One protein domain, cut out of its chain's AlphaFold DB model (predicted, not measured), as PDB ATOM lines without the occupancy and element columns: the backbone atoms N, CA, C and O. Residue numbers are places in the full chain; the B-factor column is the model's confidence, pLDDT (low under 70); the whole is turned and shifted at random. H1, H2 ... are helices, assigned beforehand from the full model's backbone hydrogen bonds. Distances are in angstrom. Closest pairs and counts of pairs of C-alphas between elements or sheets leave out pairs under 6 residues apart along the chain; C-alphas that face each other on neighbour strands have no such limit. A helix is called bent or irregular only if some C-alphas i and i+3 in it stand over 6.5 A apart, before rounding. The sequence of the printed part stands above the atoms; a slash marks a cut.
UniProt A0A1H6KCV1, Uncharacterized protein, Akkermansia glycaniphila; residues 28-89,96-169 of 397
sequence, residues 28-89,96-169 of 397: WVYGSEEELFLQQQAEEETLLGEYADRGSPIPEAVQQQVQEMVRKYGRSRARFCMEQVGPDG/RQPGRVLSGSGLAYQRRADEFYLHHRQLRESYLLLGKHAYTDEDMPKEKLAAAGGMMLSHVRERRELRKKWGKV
ATOM      1  N   TRP A  28       7.551  24.679 -20.149       32.84
ATOM      2  CA  TRP A  28       6.768  25.583 -19.290       32.84
ATOM      3  C   TRP A  28       7.258  25.618 -17.838       32.84
ATOM      4  O   TRP A  28       7.038  26.593 -17.119       32.84
ATOM      5  N   VAL A  29       7.957  24.572 -17.395       34.91
ATOM      6  CA  VAL A  29       8.497  24.466 -16.031       34.91
ATOM      7  C   VAL A  29       9.733  25.368 -15.850       34.91
ATOM      8  O   VAL A  29      10.099  25.701 -14.725       34.91
ATOM      9  N   TYR A  30      10.343  25.838 -16.945       35.19
ATOM     10  CA  TYR A  30      11.536  26.692 -16.923       35.19
ATOM     11  C   TYR A  30      11.244  28.206 -17.029       35.19
ATOM     12  O   TYR A  30      12.178  28.995 -16.873       35.19
ATOM     13  N   GLY A  31       9.994  28.635 -17.262       44.56
ATOM     14  CA  GLY A  31       9.682  30.015 -17.665       44.56
ATOM     15  C   GLY A  31       8.416  30.604 -17.044       44.56
ATOM     16  O   GLY A  31       7.333  30.484 -17.591       44.56
ATOM     17  N   SER A  32       8.506  31.266 -15.889       62.78
ATOM     18  CA  SER A  32       7.311  31.941 -15.343       62.78
ATOM     19  C   SER A  32       7.627  33.099 -14.411       62.78
ATOM     20  O   SER A  32       7.205  34.207 -14.705       62.78
ATOM     21  N   GLU A  33       8.414  32.941 -13.341       63.75
ATOM     22  CA  GLU A  33       8.752  34.103 -12.492       63.75
ATOM     23  C   GLU A  33       9.754  35.055 -13.174       63.75
ATOM     24  O   GLU A  33       9.545  36.270 -13.182       63.75
ATOM     25  N   GLU A  34      10.813  34.509 -13.785       65.12
ATOM     26  CA  GLU A  34      11.789  35.281 -14.573       65.12
ATOM     27  C   GLU A  34      11.111  35.922 -15.789       65.12
ATOM     28  O   GLU A  34      11.320  37.099 -16.057       65.12
ATOM     29  N   GLU A  35      10.223  35.199 -16.473       70.50
ATOM     30  CA  GLU A  35       9.462  35.732 -17.607       70.50
ATOM     31  C   GLU A  35       8.487  36.829 -17.190       70.50
ATOM     32  O   GLU A  35       8.445  37.878 -17.830       70.50
ATOM     33  N   LEU A  36       7.754  36.645 -16.086       73.88
ATOM     34  CA  LEU A  36       6.901  37.686 -15.515       73.88
ATOM     35  C   LEU A  36       7.721  38.923 -15.151       73.88
ATOM     36  O   LEU A  36       7.263  40.046 -15.353       73.88
ATOM     37  N   PHE A  37       8.933  38.742 -14.629       79.12
ATOM     38  CA  PHE A  37       9.812  39.867 -14.346       79.12
ATOM     39  C   PHE A  37      10.356  40.521 -15.621       79.12
ATOM     40  O   PHE A  37      10.355  41.744 -15.698       79.12
ATOM     41  N   LEU A  38      10.743  39.762 -16.650       79.00
ATOM     42  CA  LEU A  38      11.161  40.309 -17.949       79.00
ATOM     43  C   LEU A  38      10.027  41.082 -18.636       79.00
ATOM     44  O   LEU A  38      10.259  42.154 -19.193       79.00
ATOM     45  N   GLN A  39       8.795  40.578 -18.556       81.88
ATOM     46  CA  GLN A  39       7.603  41.286 -19.018       81.88
ATOM     47  C   GLN A  39       7.401  42.581 -18.224       81.88
ATOM     48  O   GLN A  39       7.220  43.637 -18.828       81.88
ATOM     49  N   GLN A  40       7.518  42.529 -16.891       87.38
ATOM     50  CA  GLN A  40       7.445  43.731 -16.060       87.38
ATOM     51  C   GLN A  40       8.534  44.740 -16.442       87.38
ATOM     52  O   GLN A  40       8.238  45.921 -16.559       87.38
ATOM     53  N   GLN A  41       9.770  44.307 -16.699       88.62
ATOM     54  CA  GLN A  41      10.854  45.199 -17.123       88.62
ATOM     55  C   GLN A  41      10.567  45.892 -18.462       88.62
ATOM     56  O   GLN A  41      10.947  47.054 -18.643       88.62
ATOM     57  N   ALA A  42       9.920  45.192 -19.397       87.62
ATOM     58  CA  ALA A  42       9.500  45.764 -20.673       87.62
ATOM     59  C   ALA A  42       8.372  46.798 -20.488       87.62
ATOM     60  O   ALA A  42       8.402  47.867 -21.105       87.62
ATOM     61  N   GLU A  43       7.411  46.522 -19.601       90.50
ATOM     62  CA  GLU A  43       6.350  47.473 -19.243       90.50
ATOM     63  C   GLU A  43       6.899  48.684 -18.474       90.50
ATOM     64  O   GLU A  43       6.553  49.815 -18.809       90.50
ATOM     65  N   GLU A  44       7.837  48.485 -17.543       91.75
ATOM     66  CA  GLU A  44       8.571  49.556 -16.857       91.75
ATOM     67  C   GLU A  44       9.262  50.482 -17.855       91.75
ATOM     68  O   GLU A  44       9.199  51.701 -17.720       91.75
ATOM     69  N   GLU A  45       9.936  49.924 -18.861       90.38
ATOM     70  CA  GLU A  45      10.623  50.730 -19.863       90.38
ATOM     71  C   GLU A  45       9.652  51.498 -20.760       90.38
ATOM     72  O   GLU A  45       9.916  52.657 -21.083       90.38
ATOM     73  N   THR A  46       8.523  50.890 -21.116       91.06
ATOM     74  CA  THR A  46       7.472  51.560 -21.894       91.06
ATOM     75  C   THR A  46       6.847  52.707 -21.098       91.06
ATOM     76  O   THR A  46       6.656  53.799 -21.626       91.06
ATOM     77  N   LEU A  47       6.580  52.482 -19.811       91.50
ATOM     78  CA  LEU A  47       5.918  53.435 -18.922       91.50
ATOM     79  C   LEU A  47       6.841  54.578 -18.474       91.50
ATOM     80  O   LEU A  47       6.461  55.749 -18.481       91.50
ATOM     81  N   LEU A  48       8.059  54.242 -18.049       91.44
ATOM     82  CA  LEU A  48       8.983  55.164 -17.381       91.44
ATOM     83  C   LEU A  48      10.125  55.636 -18.284       91.44
ATOM     84  O   LEU A  48      10.862  56.555 -17.920       91.44
ATOM     85  N   GLY A  49      10.274  55.054 -19.473       87.69
ATOM     86  CA  GLY A  49      11.364  55.362 -20.391       87.69
ATOM     87  C   GLY A  49      11.444  56.834 -20.788       87.69
ATOM     88  O   GLY A  49      12.544  57.371 -20.929       87.69
ATOM     89  N   GLU A  50      10.314  57.520 -20.935       86.25
ATOM     90  CA  GLU A  50      10.310  58.952 -21.258       86.25
ATOM     91  C   GLU A  50      10.789  59.835 -20.103       86.25
ATOM     92  O   GLU A  50      11.260  60.951 -20.333       86.25
ATOM     93  N   TYR A  51      10.686  59.340 -18.870       87.19
ATOM     94  CA  TYR A  51      11.072  60.044 -17.651       87.19
ATOM     95  C   TYR A  51      12.508  59.732 -17.234       87.19
ATOM     96  O   TYR A  51      13.088  60.474 -16.445       87.19
ATOM     97  N   ALA A  52      13.106  58.662 -17.766       81.69
ATOM     98  CA  ALA A  52      14.448  58.228 -17.385       81.69
ATOM     99  C   ALA A  52      15.491  59.332 -17.611       81.69
ATOM    100  O   ALA A  52      16.368  59.512 -16.774       81.69
ATOM    101  N   ASP A  53      15.348  60.146 -18.653       78.06
ATOM    102  CA  ASP A  53      16.286  61.239 -18.943       78.06
ATOM    103  C   ASP A  53      15.800  62.609 -18.428       78.06
ATOM    104  O   ASP A  53      16.503  63.612 -18.548       78.06
ATOM    105  N   ARG A  54      14.602  62.675 -17.828       76.19
ATOM    106  CA  ARG A  54      14.029  63.917 -17.294       76.19
ATOM    107  C   ARG A  54      14.421  64.066 -15.821       76.19
ATOM    108  O   ARG A  54      14.246  63.155 -15.019       76.19
ATOM    109  N   GLY A  55      14.930  65.237 -15.443       68.56
ATOM    110  CA  GLY A  55      15.210  65.591 -14.041       68.56
ATOM    111  C   GLY A  55      13.958  65.945 -13.225       68.56
ATOM    112  O   GLY A  55      14.073  66.376 -12.081       68.56
ATOM    113  N   SER A  56      12.769  65.818 -13.819       73.31
ATOM    114  CA  SER A  56      11.481  66.131 -13.201       73.31
ATOM    115  C   SER A  56      10.909  64.930 -12.438       73.31
ATOM    116  O   SER A  56      11.094  63.795 -12.882       73.31
ATOM    117  N   PRO A  57      10.156  65.153 -11.346       78.62
ATOM    118  CA  PRO A  57       9.466  64.077 -10.639       78.62
ATOM    119  C   PRO A  57       8.426  63.380 -11.531       78.62
ATOM    120  O   PRO A  57       7.868  63.987 -12.448       78.62
ATOM    121  N   ILE A  58       8.156  62.103 -11.243       84.88
ATOM    122  CA  ILE A  58       7.158  61.295 -11.957       84.88
ATOM    123  C   ILE A  58       5.752  61.858 -11.661       84.88
ATOM    124  O   ILE A  58       5.397  61.944 -10.480       84.88
ATOM    125  N   PRO A  59       4.947  62.221 -12.684       89.88
ATOM    126  CA  PRO A  59       3.587  62.730 -12.492       89.88
ATOM    127  C   PRO A  59       2.687  61.751 -11.732       89.88
ATOM    128  O   PRO A  59       2.815  60.540 -11.895       89.88
ATOM    129  N   GLU A  60       1.717  62.258 -10.964       87.62
ATOM    130  CA  GLU A  60       0.808  61.423 -10.155       87.62
ATOM    131  C   GLU A  60       0.027  60.404 -11.004       87.62
ATOM    132  O   GLU A  60      -0.098  59.247 -10.615       87.62
ATOM    133  N   ALA A  61      -0.398  60.784 -12.214       89.94
ATOM    134  CA  ALA A  61      -1.048  59.866 -13.155       89.94
ATOM    135  C   ALA A  61      -0.151  58.671 -13.537       89.94
ATOM    136  O   ALA A  61      -0.622  57.543 -13.648       89.94
ATOM    137  N   VAL A  62       1.157  58.898 -13.683       90.31
ATOM    138  CA  VAL A  62       2.129  57.834 -13.977       90.31
ATOM    139  C   VAL A  62       2.410  57.003 -12.725       90.31
ATOM    140  O   VAL A  62       2.590  55.795 -12.825       90.31
ATOM    141  N   GLN A  63       2.386  57.605 -11.531       89.62
ATOM    142  CA  GLN A  63       2.478  56.847 -10.277       89.62
ATOM    143  C   GLN A  63       1.294  55.884 -10.106       89.62
ATOM    144  O   GLN A  63       1.499  54.757  -9.662       89.62
ATOM    145  N   GLN A  64       0.080  56.273 -10.510       91.19
ATOM    146  CA  GLN A  64      -1.064  55.354 -10.523       91.19
ATOM    147  C   GLN A  64      -0.859  54.195 -11.508       91.19
ATOM    148  O   GLN A  64      -1.081  53.045 -11.141       91.19
ATOM    149  N   GLN A  65      -0.324  54.459 -12.702       91.75
ATOM    150  CA  GLN A  65       0.022  53.401 -13.664       91.75
ATOM    151  C   GLN A  65       1.113  52.457 -13.125       91.75
ATOM    152  O   GLN A  65       1.043  51.245 -13.327       91.75
ATOM    153  N   VAL A  66       2.088  52.977 -12.368       91.75
ATOM    154  CA  VAL A  66       3.065  52.143 -11.643       91.75
ATOM    155  C   VAL A  66       2.358  51.254 -10.618       91.75
ATOM    156  O   VAL A  66       2.672  50.068 -10.519       91.75
ATOM    157  N   GLN A  67       1.389  51.787  -9.871       91.19
ATOM    158  CA  GLN A  67       0.620  51.012  -8.900       91.19
ATOM    159  C   GLN A  67      -0.178  49.889  -9.576       91.19
ATOM    160  O   GLN A  67      -0.159  48.754  -9.101       91.19
ATOM    161  N   GLU A  68      -0.839  50.176 -10.695       90.19
ATOM    162  CA  GLU A  68      -1.574  49.188 -11.493       90.19
ATOM    163  C   GLU A  68      -0.656  48.090 -12.038       90.19
ATOM    164  O   GLU A  68      -0.981  46.905 -11.931       90.19
ATOM    165  N   MET A  69       0.520  48.460 -12.550       91.50
ATOM    166  CA  MET A  69       1.528  47.511 -13.021       91.50
ATOM    167  C   MET A  69       2.026  46.616 -11.878       91.50
ATOM    168  O   MET A  69       2.033  45.392 -12.012       91.50
ATOM    169  N   VAL A  70       2.378  47.192 -10.723       87.56
ATOM    170  CA  VAL A  70       2.787  46.412  -9.541       87.56
ATOM    171  C   VAL A  70       1.677  45.454  -9.118       87.56
ATOM    172  O   VAL A  70       1.957  44.285  -8.879       87.56
ATOM    173  N   ARG A  71       0.415  45.896  -9.093       84.75
ATOM    174  CA  ARG A  71      -0.744  45.044  -8.775       84.75
ATOM    175  C   ARG A  71      -0.942  43.922  -9.784       84.75
ATOM    176  O   ARG A  71      -1.257  42.799  -9.401       84.75
ATOM    177  N   LYS A  72      -0.794  44.214 -11.076       84.62
ATOM    178  CA  LYS A  72      -0.900  43.231 -12.159       84.62
ATOM    179  C   LYS A  72       0.129  42.120 -11.966       84.62
ATOM    180  O   LYS A  72      -0.247  40.957 -11.860       84.62
ATOM    181  N   TYR A  73       1.407  42.471 -11.836       81.94
ATOM    182  CA  TYR A  73       2.463  41.473 -11.660       81.94
ATOM    183  C   TYR A  73       2.488  40.859 -10.258       81.94
ATOM    184  O   TYR A  73       2.886  39.706 -10.112       81.94
ATOM    185  N   GLY A  74       2.011  41.578  -9.242       70.56
ATOM    186  CA  GLY A  74       1.796  41.061  -7.895       70.56
ATOM    187  C   GLY A  74       0.776  39.928  -7.880       70.56
ATOM    188  O   GLY A  74       1.061  38.855  -7.353       70.56
ATOM    189  N   ARG A  75      -0.363  40.116  -8.560       69.88
ATOM    190  CA  ARG A  75      -1.371  39.064  -8.767       69.88
ATOM    191  C   ARG A  75      -0.820  37.881  -9.550       69.88
ATOM    192  O   ARG A  75      -0.986  36.745  -9.112       69.88
ATOM    193  N   SER A  76      -0.125  38.126 -10.662       71.69
ATOM    194  CA  SER A  76       0.466  37.046 -11.466       71.69
ATOM    195  C   SER A  76       1.464  36.212 -10.662       71.69
ATOM    196  O   SER A  76       1.433  34.986 -10.720       71.69
ATOM    197  N   ARG A  77       2.308  36.858  -9.846       70.38
ATOM    198  CA  ARG A  77       3.245  36.168  -8.949       70.38
ATOM    199  C   ARG A  77       2.541  35.427  -7.818       70.38
ATOM    200  O   ARG A  77       2.961  34.325  -7.481       70.38
ATOM    201  N   ALA A  78       1.497  36.005  -7.225       60.97
ATOM    202  CA  ALA A  78       0.716  35.358  -6.172       60.97
ATOM    203  C   ALA A  78       0.058  34.075  -6.681       60.97
ATOM    204  O   ALA A  78       0.205  33.021  -6.067       60.97
ATOM    205  N   ARG A  79      -0.583  34.158  -7.851       61.75
ATOM    206  CA  ARG A  79      -1.199  33.026  -8.541       61.75
ATOM    207  C   ARG A  79      -0.180  31.938  -8.835       61.75
ATOM    208  O   ARG A  79      -0.391  30.792  -8.464       61.75
ATOM    209  N   PHE A  80       0.957  32.321  -9.403       60.72
ATOM    210  CA  PHE A  80       2.060  31.407  -9.646       60.72
ATOM    211  C   PHE A  80       2.514  30.688  -8.367       60.72
ATOM    212  O   PHE A  80       2.667  29.473  -8.337       60.72
ATOM    213  N   CYS A  81       2.642  31.427  -7.266       53.31
ATOM    214  CA  CYS A  81       3.014  30.863  -5.976       53.31
ATOM    215  C   CYS A  81       1.941  29.953  -5.352       53.31
ATOM    216  O   CYS A  81       2.298  29.116  -4.526       53.31
ATOM    217  N   MET A  82       0.661  30.141  -5.684       48.34
ATOM    218  CA  MET A  82      -0.455  29.314  -5.205       48.34
ATOM    219  C   MET A  82      -0.654  28.061  -6.069       48.34
ATOM    220  O   MET A  82      -0.896  26.989  -5.530       48.34
ATOM    221  N   GLU A  83      -0.514  28.169  -7.392       46.81
ATOM    222  CA  GLU A  83      -0.707  27.060  -8.341       46.81
ATOM    223  C   GLU A  83       0.492  26.093  -8.387       46.81
ATOM    224  O   GLU A  83       0.343  24.943  -8.795       46.81
ATOM    225  N   GLN A  84       1.676  26.522  -7.935       47.41
ATOM    226  CA  GLN A  84       2.867  25.668  -7.841       47.41
ATOM    227  C   GLN A  84       2.980  24.840  -6.558       47.41
ATOM    228  O   GLN A  84       3.882  24.007  -6.443       47.41
ATOM    229  N   VAL A  85       2.054  25.014  -5.616       42.66
ATOM    230  CA  VAL A  85       1.820  24.029  -4.560       42.66
ATOM    231  C   VAL A  85       0.852  23.005  -5.145       42.66
ATOM    232  O   VAL A  85      -0.365  23.163  -5.093       42.66
ATOM    233  N   GLY A  86       1.393  21.974  -5.801       37.47
ATOM    234  CA  GLY A  86       0.578  20.827  -6.199       37.47
ATOM    235  C   GLY A  86      -0.061  20.159  -4.968       37.47
ATOM    236  O   GLY A  86       0.421  20.364  -3.856       37.47
ATOM    237  N   PRO A  87      -1.084  19.300  -5.139       37.41
ATOM    238  CA  PRO A  87      -1.685  18.538  -4.034       37.41
ATOM    239  C   PRO A  87      -0.680  17.653  -3.269       37.41
ATOM    240  O   PRO A  87      -0.979  17.221  -2.165       37.41
ATOM    241  N   ASP A  88       0.513  17.427  -3.833       35.66
ATOM    242  CA  ASP A  88       1.610  16.654  -3.240       35.66
ATOM    243  C   ASP A  88       2.779  17.533  -2.721       35.66
ATOM    244  O   ASP A  88       3.869  17.020  -2.465       35.66
ATOM    245  N   GLY A  89       2.617  18.862  -2.644       34.69
ATOM    246  CA  GLY A  89       3.613  19.788  -2.064       34.69
ATOM    247  C   GLY A  89       4.933  19.943  -2.844       34.69
ATOM    248  O   GLY A  89       5.878  20.569  -2.366       34.69
ATOM    249  N   ARG A  96      16.853  28.826 -13.197       41.69
ATOM    250  CA  ARG A  96      17.926  28.830 -14.189       41.69
ATOM    251  C   ARG A  96      19.277  28.751 -13.483       41.69
ATOM    252  O   ARG A  96      19.695  29.687 -12.807       41.69
ATOM    253  N   GLN A  97      19.946  27.610 -13.626       41.50
ATOM    254  CA  GLN A  97      21.267  27.390 -13.064       41.50
ATOM    255  C   GLN A  97      22.291  28.180 -13.906       41.50
ATOM    256  O   GLN A  97      22.467  27.891 -15.095       41.50
ATOM    257  N   PRO A  98      22.989  29.169 -13.322       41.66
ATOM    258  CA  PRO A  98      23.861  30.121 -14.033       41.66
ATOM    259  C   PRO A  98      24.931  29.513 -14.941       41.66
ATOM    260  O   PRO A  98      25.345  30.141 -15.913       41.66
ATOM    261  N   GLY A  99      25.357  28.279 -14.667       40.56
ATOM    262  CA  GLY A  99      26.384  27.580 -15.435       40.56
ATOM    263  C   GLY A  99      26.039  27.378 -16.893       40.56
ATOM    264  O   GLY A  99      26.933  27.367 -17.730       40.56
ATOM    265  N   ARG A 100      24.747  27.259 -17.220       42.56
ATOM    266  CA  ARG A 100      24.324  27.134 -18.619       42.56
ATOM    267  C   ARG A 100      24.355  28.472 -19.362       42.56
ATOM    268  O   ARG A 100      24.636  28.482 -20.557       42.56
ATOM    269  N   VAL A 101      24.101  29.590 -18.675       46.22
ATOM    270  CA  VAL A 101      23.938  30.921 -19.297       46.22
ATOM    271  C   VAL A 101      25.284  31.627 -19.511       46.22
ATOM    272  O   VAL A 101      25.484  32.286 -20.536       46.22
ATOM    273  N   LEU A 102      26.239  31.445 -18.595       51.12
ATOM    274  CA  LEU A 102      27.539  32.132 -18.586       51.12
ATOM    275  C   LEU A 102      28.640  31.394 -19.379       51.12
ATOM    276  O   LEU A 102      29.811  31.407 -19.012       51.12
ATOM    277  N   SER A 103      28.277  30.742 -20.483       47.53
ATOM    278  CA  SER A 103      29.177  29.921 -21.304       47.53
ATOM    279  C   SER A 103      29.754  30.697 -22.497       47.53
ATOM    280  O   SER A 103      29.078  30.904 -23.499       47.53
ATOM    281  N   GLY A 104      31.009  31.149 -22.450       51.44
ATOM    282  CA  GLY A 104      31.684  31.772 -23.602       51.44
ATOM    283  C   GLY A 104      32.976  32.493 -23.236       51.44
ATOM    284  O   GLY A 104      33.331  32.566 -22.066       51.44
ATOM    285  N   SER A 105      33.693  33.026 -24.228       55.53
ATOM    286  CA  SER A 105      34.991  33.682 -24.020       55.53
ATOM    287  C   SER A 105      34.923  35.208 -24.177       55.53
ATOM    288  O   SER A 105      34.143  35.752 -24.963       55.53
ATOM    289  N   GLY A 106      35.763  35.912 -23.411       64.06
ATOM    290  CA  GLY A 106      36.028  37.343 -23.582       64.06
ATOM    291  C   GLY A 106      34.802  38.247 -23.401       64.06
ATOM    292  O   GLY A 106      34.084  38.156 -22.407       64.06
ATOM    293  N   LEU A 107      34.571  39.146 -24.363       67.06
ATOM    294  CA  LEU A 107      33.521  40.178 -24.310       67.06
ATOM    295  C   LEU A 107      32.095  39.596 -24.284       67.06
ATOM    296  O   LEU A 107      31.209  40.165 -23.651       67.06
ATOM    297  N   ALA A 108      31.864  38.444 -24.925       68.31
ATOM    298  CA  ALA A 108      30.548  37.801 -24.957       68.31
ATOM    299  C   ALA A 108      30.147  37.204 -23.599       68.31
ATOM    300  O   ALA A 108      28.960  37.135 -23.275       68.31
ATOM    301  N   TYR A 109      31.128  36.761 -22.807       68.94
ATOM    302  CA  TYR A 109      30.903  36.387 -21.413       68.94
ATOM    303  C   TYR A 109      30.553  37.623 -20.583       68.94
ATOM    304  O   TYR A 109      29.537  37.628 -19.900       68.94
ATOM    305  N   GLN A 110      31.340  38.695 -20.707       69.38
ATOM    306  CA  GLN A 110      31.160  39.922 -19.922       69.38
ATOM    307  C   GLN A 110      29.796  40.568 -20.134       69.38
ATOM    308  O   GLN A 110      29.151  40.961 -19.169       69.38
ATOM    309  N   ARG A 111      29.335  40.645 -21.386       74.75
ATOM    310  CA  ARG A 111      27.996  41.149 -21.686       74.75
ATOM    311  C   ARG A 111      26.926  40.334 -20.970       74.75
ATOM    312  O   ARG A 111      26.077  40.909 -20.297       74.75
ATOM    313  N   ARG A 112      26.984  39.005 -21.096       71.88
ATOM    314  CA  ARG A 112      26.015  38.107 -20.458       71.88
ATOM    315  C   ARG A 112      26.080  38.184 -18.940       71.88
ATOM    316  O   ARG A 112      25.033  38.204 -18.310       71.88
ATOM    317  N   ALA A 113      27.278  38.271 -18.367       70.19
ATOM    318  CA  ALA A 113      27.475  38.446 -16.935       70.19
ATOM    319  C   ALA A 113      26.890  39.781 -16.450       70.19
ATOM    320  O   ALA A 113      26.110  39.792 -15.502       70.19
ATOM    321  N   ASP A 114      27.183  40.895 -17.126       76.00
ATOM    322  CA  ASP A 114      26.638  42.203 -16.759       76.00
ATOM    323  C   ASP A 114      25.103  42.237 -16.862       76.00
ATOM    324  O   ASP A 114      24.445  42.735 -15.948       76.00
ATOM    325  N   GLU A 115      24.523  41.711 -17.949       79.19
ATOM    326  CA  GLU A 115      23.066  41.624 -18.142       79.19
ATOM    327  C   GLU A 115      22.416  40.768 -17.049       79.19
ATOM    328  O   GLU A 115      21.431  41.177 -16.432       79.19
ATOM    329  N   PHE A 116      23.013  39.613 -16.763       75.81
ATOM    330  CA  PHE A 116      22.552  38.676 -15.750       75.81
ATOM    331  C   PHE A 116      22.593  39.278 -14.339       75.81
ATOM    332  O   PHE A 116      21.584  39.292 -13.635       75.81
ATOM    333  N   TYR A 117      23.735  39.822 -13.914       77.88
ATOM    334  CA  TYR A 117      23.865  40.391 -12.573       77.88
ATOM    335  C   TYR A 117      23.048  41.665 -12.396       77.88
ATOM    336  O   TYR A 117      22.527  41.902 -11.304       77.88
ATOM    337  N   LEU A 118      22.899  42.475 -13.451       82.00
ATOM    338  CA  LEU A 118      21.988  43.611 -13.419       82.00
ATOM    339  C   LEU A 118      20.553  43.132 -13.192       82.00
ATOM    340  O   LEU A 118      19.894  43.615 -12.273       82.00
ATOM    341  N   HIS A 119      20.098  42.150 -13.972       81.19
ATOM    342  CA  HIS A 119      18.767  41.571 -13.836       81.19
ATOM    343  C   HIS A 119      18.519  41.048 -12.414       81.19
ATOM    344  O   HIS A 119      17.545  41.443 -11.772       81.19
ATOM    345  N   HIS A 120      19.412  40.203 -11.888       72.75
ATOM    346  CA  HIS A 120      19.241  39.601 -10.564       72.75
ATOM    347  C   HIS A 120      19.251  40.630  -9.433       72.75
ATOM    348  O   HIS A 120      18.457  40.522  -8.496       72.75
ATOM    349  N   ARG A 121      20.103  41.657  -9.530       81.19
ATOM    350  CA  ARG A 121      20.113  42.755  -8.561       81.19
ATOM    351  C   ARG A 121      18.794  43.531  -8.584       81.19
ATOM    352  O   ARG A 121      18.216  43.758  -7.527       81.19
ATOM    353  N   GLN A 122      18.295  43.893  -9.767       84.56
ATOM    354  CA  GLN A 122      17.037  44.637  -9.912       84.56
ATOM    355  C   GLN A 122      15.833  43.833  -9.401       84.56
ATOM    356  O   GLN A 122      14.945  44.383  -8.746       84.56
ATOM    357  N   LEU A 123      15.828  42.518  -9.639       79.50
ATOM    358  CA  LEU A 123      14.826  41.603  -9.096       79.50
ATOM    359  C   LEU A 123      14.848  41.600  -7.560       79.50
ATOM    360  O   LEU A 123      13.808  41.761  -6.919       79.50
ATOM    361  N   ARG A 124      16.037  41.475  -6.957       73.50
ATOM    362  CA  ARG A 124      16.223  41.524  -5.500       73.50
ATOM    363  C   ARG A 124      15.750  42.846  -4.899       73.50
ATOM    364  O   ARG A 124      15.016  42.834  -3.913       73.50
ATOM    365  N   GLU A 125      16.184  43.971  -5.461       75.69
ATOM    366  CA  GLU A 125      15.804  45.312  -5.001       75.69
ATOM    367  C   GLU A 125      14.289  45.505  -5.059       75.69
ATOM    368  O   GLU A 125      13.695  45.989  -4.095       75.69
ATOM    369  N   SER A 126      13.661  45.029  -6.139       79.88
ATOM    370  CA  SER A 126      12.207  45.055  -6.289       79.88
ATOM    371  C   SER A 126      11.516  44.285  -5.174       79.88
ATOM    372  O   SER A 126      10.598  44.813  -4.552       79.88
ATOM    373  N   TYR A 127      11.972  43.073  -4.852       72.94
ATOM    374  CA  TYR A 127      11.375  42.298  -3.766       72.94
ATOM    375  C   TYR A 127      11.592  42.915  -2.388       72.94
ATOM    376  O   TYR A 127      10.652  42.981  -1.596       72.94
ATOM    377  N   LEU A 128      12.796  43.417  -2.118       70.31
ATOM    378  CA  LEU A 128      13.112  44.103  -0.867       70.31
ATOM    379  C   LEU A 128      12.237  45.339  -0.656       70.31
ATOM    380  O   LEU A 128      11.723  45.551   0.441       70.31
ATOM    381  N   LEU A 129      12.055  46.141  -1.706       79.00
ATOM    382  CA  LEU A 129      11.258  47.353  -1.625       79.00
ATOM    383  C   LEU A 129       9.767  47.030  -1.547       79.00
ATOM    384  O   LEU A 129       9.077  47.521  -0.658       79.00
ATOM    385  N   LEU A 130       9.248  46.203  -2.455       77.88
ATOM    386  CA  LEU A 130       7.816  45.922  -2.559       77.88
ATOM    387  C   LEU A 130       7.308  45.089  -1.370       77.88
ATOM    388  O   LEU A 130       6.225  45.376  -0.842       77.88
ATOM    389  N   GLY A 131       8.097  44.134  -0.874       70.50
ATOM    390  CA  GLY A 131       7.694  43.212   0.192       70.50
ATOM    391  C   GLY A 131       6.397  42.487  -0.175       70.50
ATOM    392  O   GLY A 131       6.266  41.970  -1.281       70.50
ATOM    393  N   LYS A 132       5.391  42.533   0.710       64.69
ATOM    394  CA  LYS A 132       4.072  41.922   0.456       64.69
ATOM    395  C   LYS A 132       3.410  42.373  -0.856       64.69
ATOM    396  O   LYS A 132       2.807  41.552  -1.531       64.69
ATOM    397  N   HIS A 133       3.604  43.629  -1.280       75.50
ATOM    398  CA  HIS A 133       2.997  44.162  -2.512       75.50
ATOM    399  C   HIS A 133       3.578  43.546  -3.792       75.50
ATOM    400  O   HIS A 133       3.037  43.758  -4.871       75.50
ATOM    401  N   ALA A 134       4.655  42.762  -3.694       68.75
ATOM    402  CA  ALA A 134       5.122  41.941  -4.803       68.75
ATOM    403  C   ALA A 134       4.230  40.712  -5.063       68.75
ATOM    404  O   ALA A 134       4.421  40.051  -6.081       68.75
ATOM    405  N   TYR A 135       3.288  40.409  -4.161       65.44
ATOM    406  CA  TYR A 135       2.407  39.234  -4.198       65.44
ATOM    407  C   TYR A 135       0.952  39.563  -3.838       65.44
ATOM    408  O   TYR A 135       0.183  38.667  -3.502       65.44
ATOM    409  N   THR A 136       0.561  40.836  -3.856       62.75
ATOM    410  CA  THR A 136      -0.807  41.256  -3.521       62.75
ATOM    411  C   THR A 136      -1.285  42.328  -4.486       62.75
ATOM    412  O   THR A 136      -0.482  43.036  -5.094       62.75
ATOM    413  N   ASP A 137      -2.597  42.493  -4.586       72.25
ATOM    414  CA  ASP A 137      -3.250  43.596  -5.297       72.25
ATOM    415  C   ASP A 137      -3.597  44.789  -4.394       72.25
ATOM    416  O   ASP A 137      -4.142  45.788  -4.873       72.25
ATOM    417  N   GLU A 138      -3.235  44.715  -3.113       75.25
ATOM    418  CA  GLU A 138      -3.412  45.802  -2.155       75.25
ATOM    419  C   GLU A 138      -2.733  47.099  -2.596       75.25
ATOM    420  O   GLU A 138      -1.580  47.116  -3.051       75.25
ATOM    421  N   ASP A 139      -3.438  48.203  -2.362       78.62
ATOM    422  CA  ASP A 139      -2.929  49.549  -2.556       78.62
ATOM    423  C   ASP A 139      -1.640  49.790  -1.772       78.62
ATOM    424  O   ASP A 139      -1.521  49.486  -0.582       78.62
ATOM    425  N   MET A 140      -0.662  50.381  -2.454       84.62
ATOM    426  CA  MET A 140       0.611  50.716  -1.841       84.62
ATOM    427  C   MET A 140       0.522  52.099  -1.181       84.62
ATOM    428  O   MET A 140      -0.018  53.026  -1.789       84.62
ATOM    429  N   PRO A 141       1.084  52.290   0.028       89.50
ATOM    430  CA  PRO A 141       1.196  53.619   0.624       89.50
ATOM    431  C   PRO A 141       1.922  54.592  -0.314       89.50
ATOM    432  O   PRO A 141       2.916  54.211  -0.932       89.50
ATOM    433  N   LYS A 142       1.470  55.855  -0.383       87.38
ATOM    434  CA  LYS A 142       1.992  56.864  -1.332       87.38
ATOM    435  C   LYS A 142       3.519  56.989  -1.318       87.38
ATOM    436  O   LYS A 142       4.139  57.026  -2.374       87.38
ATOM    437  N   GLU A 143       4.134  57.005  -0.137       88.44
ATOM    438  CA  GLU A 143       5.596  57.092   0.011       88.44
ATOM    439  C   GLU A 143       6.314  55.887  -0.606       88.44
ATOM    440  O   GLU A 143       7.317  56.026  -1.305       88.44
ATOM    441  N   LYS A 144       5.761  54.692  -0.387       88.06
ATOM    442  CA  LYS A 144       6.307  53.441  -0.907       88.06
ATOM    443  C   LYS A 144       6.087  53.327  -2.418       88.06
ATOM    444  O   LYS A 144       6.977  52.851  -3.115       88.06
ATOM    445  N   LEU A 145       4.961  53.834  -2.929       89.69
ATOM    446  CA  LEU A 145       4.684  53.927  -4.364       89.69
ATOM    447  C   LEU A 145       5.656  54.882  -5.066       89.69
ATOM    448  O   LEU A 145       6.206  54.541  -6.112       89.69
ATOM    449  N   ALA A 146       5.925  56.044  -4.468       88.31
ATOM    450  CA  ALA A 146       6.924  56.980  -4.974       88.31
ATOM    451  C   ALA A 146       8.330  56.353  -4.985       88.31
ATOM    452  O   ALA A 146       9.052  56.479  -5.975       88.31
ATOM    453  N   ALA A 147       8.698  55.622  -3.926       87.81
ATOM    454  CA  ALA A 147       9.954  54.878  -3.871       87.81
ATOM    455  C   ALA A 147      10.027  53.778  -4.945       87.81
ATOM    456  O   ALA A 147      11.057  53.642  -5.604       87.81
ATOM    457  N   ALA A 148       8.940  53.031  -5.166       89.12
ATOM    458  CA  ALA A 148       8.862  52.001  -6.202       89.12
ATOM    459  C   ALA A 148       9.024  52.600  -7.604       89.12
ATOM    460  O   ALA A 148       9.839  52.110  -8.384       89.12
ATOM    461  N   GLY A 149       8.334  53.708  -7.893       90.12
ATOM    462  CA  GLY A 149       8.497  54.443  -9.148       90.12
ATOM    463  C   GLY A 149       9.927  54.954  -9.347       90.12
ATOM    464  O   GLY A 149      10.488  54.809 -10.431       90.12
ATOM    465  N   GLY A 150      10.554  55.494  -8.297       90.12
ATOM    466  CA  GLY A 150      11.951  55.935  -8.333       90.12
ATOM    467  C   GLY A 150      12.945  54.793  -8.578       90.12
ATOM    468  O   GLY A 150      13.865  54.940  -9.384       90.12
ATOM    469  N   MET A 151      12.739  53.643  -7.933       93.00
ATOM    470  CA  MET A 151      13.550  52.439  -8.132       93.00
ATOM    471  C   MET A 151      13.423  51.913  -9.568       93.00
ATOM    472  O   MET A 151      14.438  51.738 -10.237       93.00
ATOM    473  N   MET A 152      12.200  51.735 -10.077       92.69
ATOM    474  CA  MET A 152      11.967  51.275 -11.454       92.69
ATOM    475  C   MET A 152      12.568  52.240 -12.484       92.69
ATOM    476  O   MET A 152      13.171  51.815 -13.468       92.69
ATOM    477  N   LEU A 153      12.484  53.551 -12.238       91.75
ATOM    478  CA  LEU A 153      13.130  54.557 -13.080       91.75
ATOM    479  C   LEU A 153      14.659  54.403 -13.089       91.75
ATOM    480  O   LEU A 153      15.283  54.491 -14.149       91.75
ATOM    481  N   SER A 154      15.264  54.150 -11.924       91.69
ATOM    482  CA  SER A 154      16.693  53.831 -11.815       91.69
ATOM    483  C   SER A 154      17.033  52.577 -12.613       91.69
ATOM    484  O   SER A 154      17.983  52.578 -13.394       91.69
ATOM    485  N   HIS A 155      16.214  51.530 -12.503       92.81
ATOM    486  CA  HIS A 155      16.420  50.287 -13.238       92.81
ATOM    487  C   HIS A 155      16.410  50.502 -14.754       92.81
ATOM    488  O   HIS A 155      17.280  49.982 -15.456       92.81
ATOM    489  N   VAL A 156      15.482  51.317 -15.264       90.81
ATOM    490  CA  VAL A 156      15.426  51.699 -16.685       90.81
ATOM    491  C   VAL A 156      16.698  52.435 -17.119       90.81
ATOM    492  O   VAL A 156      17.242  52.132 -18.184       90.81
ATOM    493  N   ARG A 157      17.213  53.370 -16.306       90.88
ATOM    494  CA  ARG A 157      18.469  54.094 -16.597       90.88
ATOM    495  C   ARG A 157      19.653  53.142 -16.702       90.88
ATOM    496  O   ARG A 157      20.365  53.172 -17.701       90.88
ATOM    497  N   GLU A 158      19.813  52.255 -15.730       91.06
ATOM    498  CA  GLU A 158      20.907  51.279 -15.708       91.06
ATOM    499  C   GLU A 158      20.844  50.321 -16.900       91.06
ATOM    500  O   GLU A 158      21.862  50.047 -17.534       91.06
ATOM    501  N   ARG A 159      19.641  49.854 -17.271       90.62
ATOM    502  CA  ARG A 159      19.447  49.020 -18.468       90.62
ATOM    503  C   ARG A 159      19.839  49.779 -19.740       90.62
ATOM    504  O   ARG A 159      20.496  49.210 -20.612       90.62
ATOM    505  N   ARG A 160      19.502  51.070 -19.852       89.12
ATOM    506  CA  ARG A 160      19.927  51.925 -20.980       89.12
ATOM    507  C   ARG A 160      21.433  52.143 -21.010       89.12
ATOM    508  O   ARG A 160      22.024  52.092 -22.086       89.12
ATOM    509  N   GLU A 161      22.057  52.394 -19.868       89.06
ATOM    510  CA  GLU A 161      23.511  52.536 -19.758       89.06
ATOM    511  C   GLU A 161      24.225  51.248 -20.154       89.06
ATOM    512  O   GLU A 161      25.174  51.294 -20.937       89.06
ATOM    513  N   LEU A 162      23.716  50.096 -19.711       86.62
ATOM    514  CA  LEU A 162      24.256  48.798 -20.082       86.62
ATOM    515  C   LEU A 162      24.139  48.544 -21.592       86.62
ATOM    516  O   LEU A 162      25.115  48.152 -22.232       86.62
ATOM    517  N   ARG A 163      22.986  48.857 -22.200       86.19
ATOM    518  CA  ARG A 163      22.826  48.798 -23.662       86.19
ATOM    519  C   ARG A 163      23.739  49.778 -24.391       86.19
ATOM    520  O   ARG A 163      24.243  49.438 -25.450       86.19
ATOM    521  N   LYS A 164      23.999  50.972 -23.852       85.88
ATOM    522  CA  LYS A 164      24.965  51.921 -24.435       85.88
ATOM    523  C   LYS A 164      26.404  51.410 -24.326       85.88
ATOM    524  O   LYS A 164      27.180  51.617 -25.257       85.88
ATOM    525  N   LYS A 165      26.760  50.759 -23.211       82.62
ATOM    526  CA  LYS A 165      28.071  50.131 -22.989       82.62
ATOM    527  C   LYS A 165      28.330  49.051 -24.038       82.62
ATOM    528  O   LYS A 165      29.381  49.077 -24.670       82.62
ATOM    529  N   TRP A 166      27.362  48.163 -24.268       79.12
ATOM    530  CA  TRP A 166      27.523  47.008 -25.160       79.12
ATOM    531  C   TRP A 166      27.113  47.255 -26.618       79.12
ATOM    532  O   TRP A 166      27.734  46.707 -27.520       79.12
ATOM    533  N   GLY A 167      26.165  48.150 -26.885       65.06
ATOM    534  CA  GLY A 167      25.740  48.519 -28.241       65.06
ATOM    535  C   GLY A 167      26.800  49.287 -29.038       65.06
ATOM    536  O   GLY A 167      26.730  49.348 -30.258       65.06
ATOM    537  N   LYS A 168      27.824  49.841 -28.372       56.47
ATOM    538  CA  LYS A 168      29.021  50.399 -29.033       56.47
ATOM    539  C   LYS A 168      30.062  49.339 -29.407       56.47
ATOM    540  O   LYS A 168      30.976  49.637 -30.166       56.47
ATOM    541  N   VAL A 169      29.946  48.132 -28.852       54.66
ATOM    542  CA  VAL A 169      30.865  47.005 -29.078       54.66
ATOM    543  C   VAL A 169      30.373  46.123 -30.239       54.66
ATOM    544  O   VAL A 169      31.163  45.419 -30.863       54.66
TER     545      VAL A 169
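Overview. This is residues 28 to 89 and 96 to 169 of the 397 residues of an uncharacterized protein of Akkermansia glycaniphila (UniProt A0A1H6KCV1). Two helical hairpins, H4 with H5 and H1 with H2, lie crosswise one over the other as two layers, and the outline is flat. The short H3 sits off to the side of H4, and residues 82 to 89, which include the last two of H2, stick out. The printed part has 136 residues with five named helices, H1 to H5 in chain order, and no named strand; the class is all helix. It is compact, with a radius of gyration of the C-alphas of 16.5 A and spans of 52 by 46 by 20 A.

Arrangement. H4, residues 107 to 134, and H5, residues 142 to 167, form a hairpin at a shallow tilt of 6 degrees, opposite ways; they touch, closest at the C-alphas of Gln 122 and His 155, 6.6 A. H2, residues 60 to 83, touches H4 about perpendicular at 87 degrees, with residues 70 to 77 of H2 and 133 to 134 of H4 alone; the closest C-alphas, of Gly 74 and Ala 134, are 4.6 A apart. H1, residues 33 to 52, touches H5 about perpendicular at 88 degrees, closest at the C-alphas of Ala 52 and Leu 153, 5.8 A. H1 and H2 form the other hairpin, at 3 degrees, a shallow tilt; they touch, closest at the C-alphas of Glu 33 and Arg 77, 6.9 A. H3, residues 98 to 101, is close to H4 but not clearly touching, and apart from H1. Every O i to N i+4 pair is within hydrogen-bond range in H2 and H5, 14 of 16 in H1 and 21 of 24 in H4; H3 is too short for such a pair.

Along the chain. H4 begins at C-alpha 107 (33.521, 40.178, -24.310) and is 34.5 A long; H5 is 36.8 A long and ends at C-alpha 167 (25.740, 48.519, -28.241). H1 and H4 are irregular: C-alphas 47 and 50 are 7.4 A apart, C-alphas 129 and 132 9.2 A.

Size, cuts and confidence. Residues 90 to 95 are not printed, and C-alphas 89 and 96 are 20.8 A apart across this cut. No link printed whole is long. The mean pLDDT of the printed part is 74.0, and 43 residues are under 70, among them 78 to 89 and 96 to 110.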